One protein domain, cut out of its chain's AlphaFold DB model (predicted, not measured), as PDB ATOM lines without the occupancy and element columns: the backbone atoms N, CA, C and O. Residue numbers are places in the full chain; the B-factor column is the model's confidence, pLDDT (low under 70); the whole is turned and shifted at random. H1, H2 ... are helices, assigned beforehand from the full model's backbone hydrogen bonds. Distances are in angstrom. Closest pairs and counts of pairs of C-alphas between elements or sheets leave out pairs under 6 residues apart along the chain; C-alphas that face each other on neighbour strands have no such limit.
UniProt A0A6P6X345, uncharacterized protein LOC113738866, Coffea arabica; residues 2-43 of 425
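This is residues 2 to 43 of the 425 residues of the protein "uncharacterized protein LOC113738866" of Coffea arabica (UniProt A0A6P6X345). A short helix, H1, and a long one, H2, meet near their ends and make a lopsided L, with the corner at the tight link between them. H2 is the long arm and makes the length of the model, and most of it sticks out free, residues 20 to 42. The printed part has 42 residues with two named helices, H1 then H2, and no named strand; the class is all helix. The whole is extended, with a radius of gyration of the C-alphas of 15.4 A and spans of 47 by 20 by 5 A.

H1, residues 2 to 10, and H2, residues 13 to 42, are joined by a tight link of 2 residues. The two helices only just touch, and only at the corner by their link, with 3 pairs of C-alphas within 8 A. Their closest C-alphas are those of Leu 9 and Phe 16, 5.6 A apart. H2 touches H1 with residues 15 to 16 alone. Their lines stand at a steep tilt of 57 degrees, and they run opposite ways. Their centres are 21.5 A apart. In H1 every O i to N i+4 pair is within hydrogen-bond range, and in H2 25 of 26 are.

H1 begins at C-alpha 2, at (81.327, -64.687, 34.735), and measures 12.8 A from first to last C-alpha. H2 begins at C-alpha 13, at (93.587, -78.109, 39.231), and ends at C-alpha 42, at (107.222, -40.875, 21.903), 43.3 A away.

The two C-alphas farthest apart are those of His 11 and Val 43, at 47.1 A. The printed part has no cut. Residues 10 to 15, of which 13 to 15 belong to H2, stand free, as do residues 20 to 43, of which 20 to 42 belong to H2. The mean pLDDT of the printed part is 73.5, and residues 2 to 12 and 39 to 43 are under 70.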
ATOM      1  N   ALA A   2      79.952 -64.648  34.203       59.03
ATOM      2  CA  ALA A   2      81.327 -64.687  34.735       59.03
ATOM      3  C   ALA A   2      81.581 -65.760  35.819       59.03
ATOM      4  O   ALA A   2      82.522 -66.537  35.688       59.03
ATOM      5  N   SER A   3      80.707 -65.876  36.825       64.94
ATOM      6  CA  SER A   3      80.853 -66.850  37.919       64.94
ATOM      7  C   SER A   3      80.932 -68.311  37.451       64.94
ATOM      8  O   SER A   3      81.706 -69.078  38.004       64.94
ATOM      9  N   LEU A   4      80.209 -68.692  36.389       63.47
ATOM     10  CA  LEU A   4      80.202 -70.072  35.876       63.47
ATOM     11  C   LEU A   4      81.540 -70.464  35.219       63.47
ATOM     12  O   LEU A   4      81.921 -71.636  35.215       63.47
ATOM     13  N   LEU A   5      82.284 -69.484  34.692       61.97
ATOM     14  CA  LEU A   5      83.640 -69.702  34.180       61.97
ATOM     15  C   LEU A   5      84.643 -69.884  35.327       61.97
ATOM     16  O   LEU A   5      85.566 -70.679  35.208       61.97
ATOM     17  N   ILE A   6      84.441 -69.197  36.454       64.50
ATOM     18  CA  ILE A   6      85.272 -69.352  37.657       64.50
ATOM     19  C   ILE A   6      85.040 -70.734  38.289       64.50
ATOM     20  O   ILE A   6      86.008 -71.435  38.579       64.50
ATOM     21  N   GLU A   7      83.782 -71.168  38.409       63.97
ATOM     22  CA  GLU A   7      83.406 -72.503  38.906       63.97
ATOM     23  C   GLU A   7      84.079 -73.628  38.088       63.97
ATOM     24  O   GLU A   7      84.749 -74.511  38.629       63.97
ATOM     25  N   SER A   8      83.969 -73.557  36.754       62.47
ATOM     26  CA  SER A   8      84.514 -74.571  35.838       62.47
ATOM     27  C   SER A   8      86.041 -74.546  35.701       62.47
ATOM     28  O   SER A   8      86.634 -75.602  35.480       62.47
ATOM     29  N   LEU A   9      86.690 -73.388  35.888       57.62
ATOM     30  CA  LEU A   9      88.154 -73.273  35.982       57.62
ATOM     31  C   LEU A   9      88.708 -73.728  37.340       57.62
ATOM     32  O   LEU A   9      89.872 -74.114  37.420       57.62
ATOM     33  N   SER A  10      87.906 -73.692  38.409       62.25
ATOM     34  CA  SER A  10      88.325 -74.173  39.732       62.25
ATOM     35  C   SER A  10      88.320 -75.704  39.823       62.25
ATOM     36  O   SER A  10      89.133 -76.286  40.541       62.25
ATOM     37  N   HIS A  11      87.418 -76.370  39.094       58.91
ATOM     38  CA  HIS A  11      87.210 -77.820  39.183       58.91
ATOM     39  C   HIS A  11      88.393 -78.657  38.647       58.91
ATOM     40  O   HIS A  11      88.578 -79.810  39.037       58.91
ATOM     41  N   ASN A  12      89.231 -78.096  37.769       68.88
ATOM     42  CA  ASN A  12      90.379 -78.773  37.163       68.88
ATOM     43  C   ASN A  12      91.709 -78.093  37.547       68.88
ATOM     44  O   ASN A  12      92.230 -77.215  36.864       68.88
ATOM     45  N   LYS A  13      92.316 -78.587  38.637       72.00
ATOM     46  CA  LYS A  13      93.587 -78.109  39.231       72.00
ATOM     47  C   LYS A  13      94.754 -77.966  38.233       72.00
ATOM     48  O   LYS A  13      95.657 -77.157  38.450       72.00
ATOM     49  N   THR A  14      94.745 -78.732  37.142       73.50
ATOM     50  CA  THR A  14      95.666 -78.601  36.002       73.50
ATOM     51  C   THR A  14      95.361 -77.368  35.151       73.50
ATOM     52  O   THR A  14      96.247 -76.538  34.954       73.50
ATOM     53  N   SER A  15      94.120 -77.204  34.692       72.75
ATOM     54  CA  SER A  15      93.697 -76.084  33.846       72.75
ATOM     55  C   SER A  15      93.758 -74.744  34.571       72.75
ATOM     56  O   SER A  15      94.158 -73.768  33.948       72.75
ATOM     57  N   PHE A  16      93.487 -74.681  35.882       82.12
ATOM     58  CA  PHE A  16      93.741 -73.467  36.671       82.12
ATOM     59  C   PHE A  16      95.219 -73.046  36.594       82.12
ATOM     60  O   PHE A  16      95.535 -71.890  36.322       82.12
ATOM     61  N   LYS A  17      96.150 -73.999  36.754       80.12
ATOM     62  CA  LYS A  17      97.598 -73.742  36.667       80.12
ATOM     63  C   LYS A  17      98.044 -73.348  35.250       80.12
ATOM     64  O   LYS A  17      98.976 -72.555  35.109       80.12
ATOM     65  N   VAL A  18      97.381 -73.864  34.213       85.69
ATOM     66  CA  VAL A  18      97.579 -73.430  32.816       85.69
ATOM     67  C   VAL A  18      97.014 -72.025  32.592       85.69
ATOM     68  O   VAL A  18      97.701 -71.199  32.005       85.69
ATOM     69  N   ALA A  19      95.821 -71.719  33.105       84.44
ATOM     70  CA  ALA A  19      95.178 -70.414  32.982       84.44
ATOM     71  C   ALA A  19      95.976 -69.310  33.689       84.44
ATOM     72  O   ALA A  19      96.197 -68.259  33.094       84.44
ATOM     73  N   VAL A  20      96.495 -69.560  34.897       87.88
ATOM     74  CA  VAL A  20      97.399 -68.625  35.594       87.88
ATOM     75  C   VAL A  20      98.649 -68.343  34.755       87.88
ATOM     76  O   VAL A  20      98.974 -67.180  34.538       87.88
ATOM     77  N   ARG A  21      99.297 -69.375  34.194       79.06
ATOM     78  CA  ARG A  21     100.449 -69.199  33.286       79.06
ATOM     79  C   ARG A  21     100.089 -68.476  31.985       79.06
ATOM     80  O   ARG A  21     100.881 -67.683  31.491       79.06
ATOM     81  N   ALA A  22      98.908 -68.727  31.424       84.50
ATOM     82  CA  ALA A  22      98.434 -68.039  30.227       84.50
ATOM     83  C   ALA A  22      98.160 -66.551  30.506       84.50
ATOM     84  O   ALA A  22      98.525 -65.708  29.692       84.50
ATOM     85  N   ILE A  23      97.592 -66.222  31.670       88.50
ATOM     86  CA  ILE A  23      97.397 -64.843  32.140       88.50
ATOM     87  C   ILE A  23      98.749 -64.162  32.395       88.50
ATOM     88  O   ILE A  23      98.938 -63.029  31.973       88.50
ATOM     89  N   GLU A  24      99.707 -64.850  33.014       83.88
ATOM     90  CA  GLU A  24     101.070 -64.353  33.252       83.88
ATOM     91  C   GLU A  24     101.801 -64.029  31.932       83.88
ATOM     92  O   GLU A  24     102.335 -62.929  31.767       83.88
ATOM     93  N   LEU A  25     101.734 -64.927  30.942       80.75
ATOM     94  CA  LEU A  25     102.264 -64.701  29.590       80.75
ATOM     95  C   LEU A  25     101.513 -63.592  28.832       80.75
ATOM     96  O   LEU A  25     102.135 -62.815  28.102       80.75
ATOM     97  N   LEU A  26     100.193 -63.486  29.002       84.62
ATOM     98  CA  LEU A  26      99.372 -62.443  28.380       84.62
ATOM     99  C   LEU A  26      99.653 -61.064  28.992       84.62
ATOM    100  O   LEU A  26      99.750 -60.089  28.255       84.62
ATOM    101  N   LEU A  27      99.864 -60.973  30.306       79.88
ATOM    102  CA  LEU A  27     100.278 -59.741  30.984       79.88
ATOM    103  C   LEU A  27     101.697 -59.325  30.575       79.88
ATOM    104  O   LEU A  27     101.926 -58.153  30.277       79.88
ATOM    105  N   LEU A  28     102.637 -60.272  30.499       83.06
ATOM    106  CA  LEU A  28     104.021 -60.000  30.101       83.06
ATOM    107  C   LEU A  28     104.119 -59.551  28.632       83.06
ATOM    108  O   LEU A  28     104.800 -58.570  28.328       83.06
ATOM    109  N   SER A  29     103.388 -60.205  27.726       81.31
ATOM    110  CA  SER A  29     103.310 -59.789  26.317       81.31
ATOM    111  C   SER A  29     102.532 -58.482  26.127       81.31
ATOM    112  O   SER A  29     102.994 -57.621  25.379       81.31
ATOM    113  N   ALA A  30     101.428 -58.255  26.848       82.12
ATOM    114  CA  ALA A  30     100.715 -56.975  26.828       82.12
ATOM    115  C   ALA A  30     101.574 -55.819  27.369       82.12
ATOM    116  O   ALA A  30     101.549 -54.729  26.802       82.12
ATOM    117  N   GLY A  31     102.389 -56.047  28.406       83.50
ATOM    118  CA  GLY A  31     103.352 -55.063  28.915       83.50
ATOM    119  C   GLY A  31     104.453 -54.723  27.903       83.50
ATOM    120  O   GLY A  31     104.814 -53.553  27.737       83.50
ATOM    121  N   LEU A  32     104.935 -55.723  27.158       80.38
ATOM    122  CA  LEU A  32     105.930 -55.542  26.096       80.38
ATOM    123  C   LEU A  32     105.337 -54.823  24.868       80.38
ATOM    124  O   LEU A  32     105.967 -53.926  24.312       80.38
ATOM    125  N   VAL A  33     104.093 -55.132  24.489       77.69
ATOM    126  CA  VAL A  33     103.367 -54.409  23.428       77.69
ATOM    127  C   VAL A  33     103.033 -52.977  23.861       77.69
ATOM    128  O   VAL A  33     103.194 -52.051  23.071       77.69
ATOM    129  N   SER A  34     102.632 -52.761  25.116       80.00
ATOM    130  CA  SER A  34     102.334 -51.432  25.669       80.00
ATOM    131  C   SER A  34     103.569 -50.523  25.685       80.00
ATOM    132  O   SER A  34     103.514 -49.389  25.206       80.00
ATOM    133  N   THR A  35     104.720 -51.039  26.132       78.19
ATOM    134  CA  THR A  35     105.992 -50.296  26.074       78.19
ATOM    135  C   THR A  35     106.449 -50.050  24.634       78.19
ATOM    136  O   THR A  35     106.877 -48.938  24.331       78.19
ATOM    137  N   PHE A  36     106.269 -51.006  23.714       75.44
ATOM    138  CA  PHE A  36     106.536 -50.803  22.282       75.44
ATOM    139  C   PHE A  36     105.612 -49.752  21.634       75.44
ATOM    140  O   PHE A  36     106.058 -48.979  20.784       75.44
ATOM    141  N   LEU A  37     104.344 -49.662  22.047       75.25
ATOM    142  CA  LEU A  37     103.405 -48.636  21.578       75.25
ATOM    143  C   LEU A  37     103.719 -47.250  22.155       75.25
ATOM    144  O   LEU A  37     103.718 -46.275  21.402       75.25
ATOM    145  N   MET A  38     104.061 -47.149  23.445       73.25
ATOM    146  CA  MET A  38     104.563 -45.898  24.032       73.25
ATOM    147  C   MET A  38     105.848 -45.431  23.338       73.25
ATOM    148  O   MET A  38     105.965 -44.257  22.991       73.25
ATOM    149  N   PHE A  39     106.771 -46.354  23.058       65.44
ATOM    150  CA  PHE A  39     107.980 -46.084  22.282       65.44
ATOM    151  C   PHE A  39     107.623 -45.550  20.887       65.44
ATOM    152  O   PHE A  39     108.066 -44.471  20.504       65.44
ATOM    153  N   LYS A  40     106.725 -46.228  20.161       61.97
ATOM    154  CA  LYS A  40     106.264 -45.811  18.828       61.97
ATOM    155  C   LYS A  40     105.578 -44.433  18.804       61.97
ATOM    156  O   LYS A  40     105.609 -43.785  17.761       61.97
ATOM    157  N   GLY A  41     104.970 -43.997  19.911       63.91
ATOM    158  CA  GLY A  41     104.349 -42.673  20.046       63.91
ATOM    159  C   GLY A  41     105.298 -41.554  20.502       63.91
ATOM    160  O   GLY A  41     105.115 -40.411  20.096       63.91
ATOM    161  N   ALA A  42     106.304 -41.865  21.326       60.12
ATOM    162  CA  ALA A  42     107.222 -40.875  21.903       60.12
ATOM    163  C   ALA A  42     108.525 -40.677  21.102       60.12
ATOM    164  O   ALA A  42     109.190 -39.646  21.237       60.12
ATOM    165  N   VAL A  43     108.915 -41.653  20.278       57.62
ATOM    166  CA  VAL A  43     110.192 -41.650  19.551       57.62
ATOM    167  C   VAL A  43     110.095 -40.788  18.291       57.62
ATOM    168  O   VAL A  43     109.734 -41.243  17.204       57.62
TER     169      VAL A  43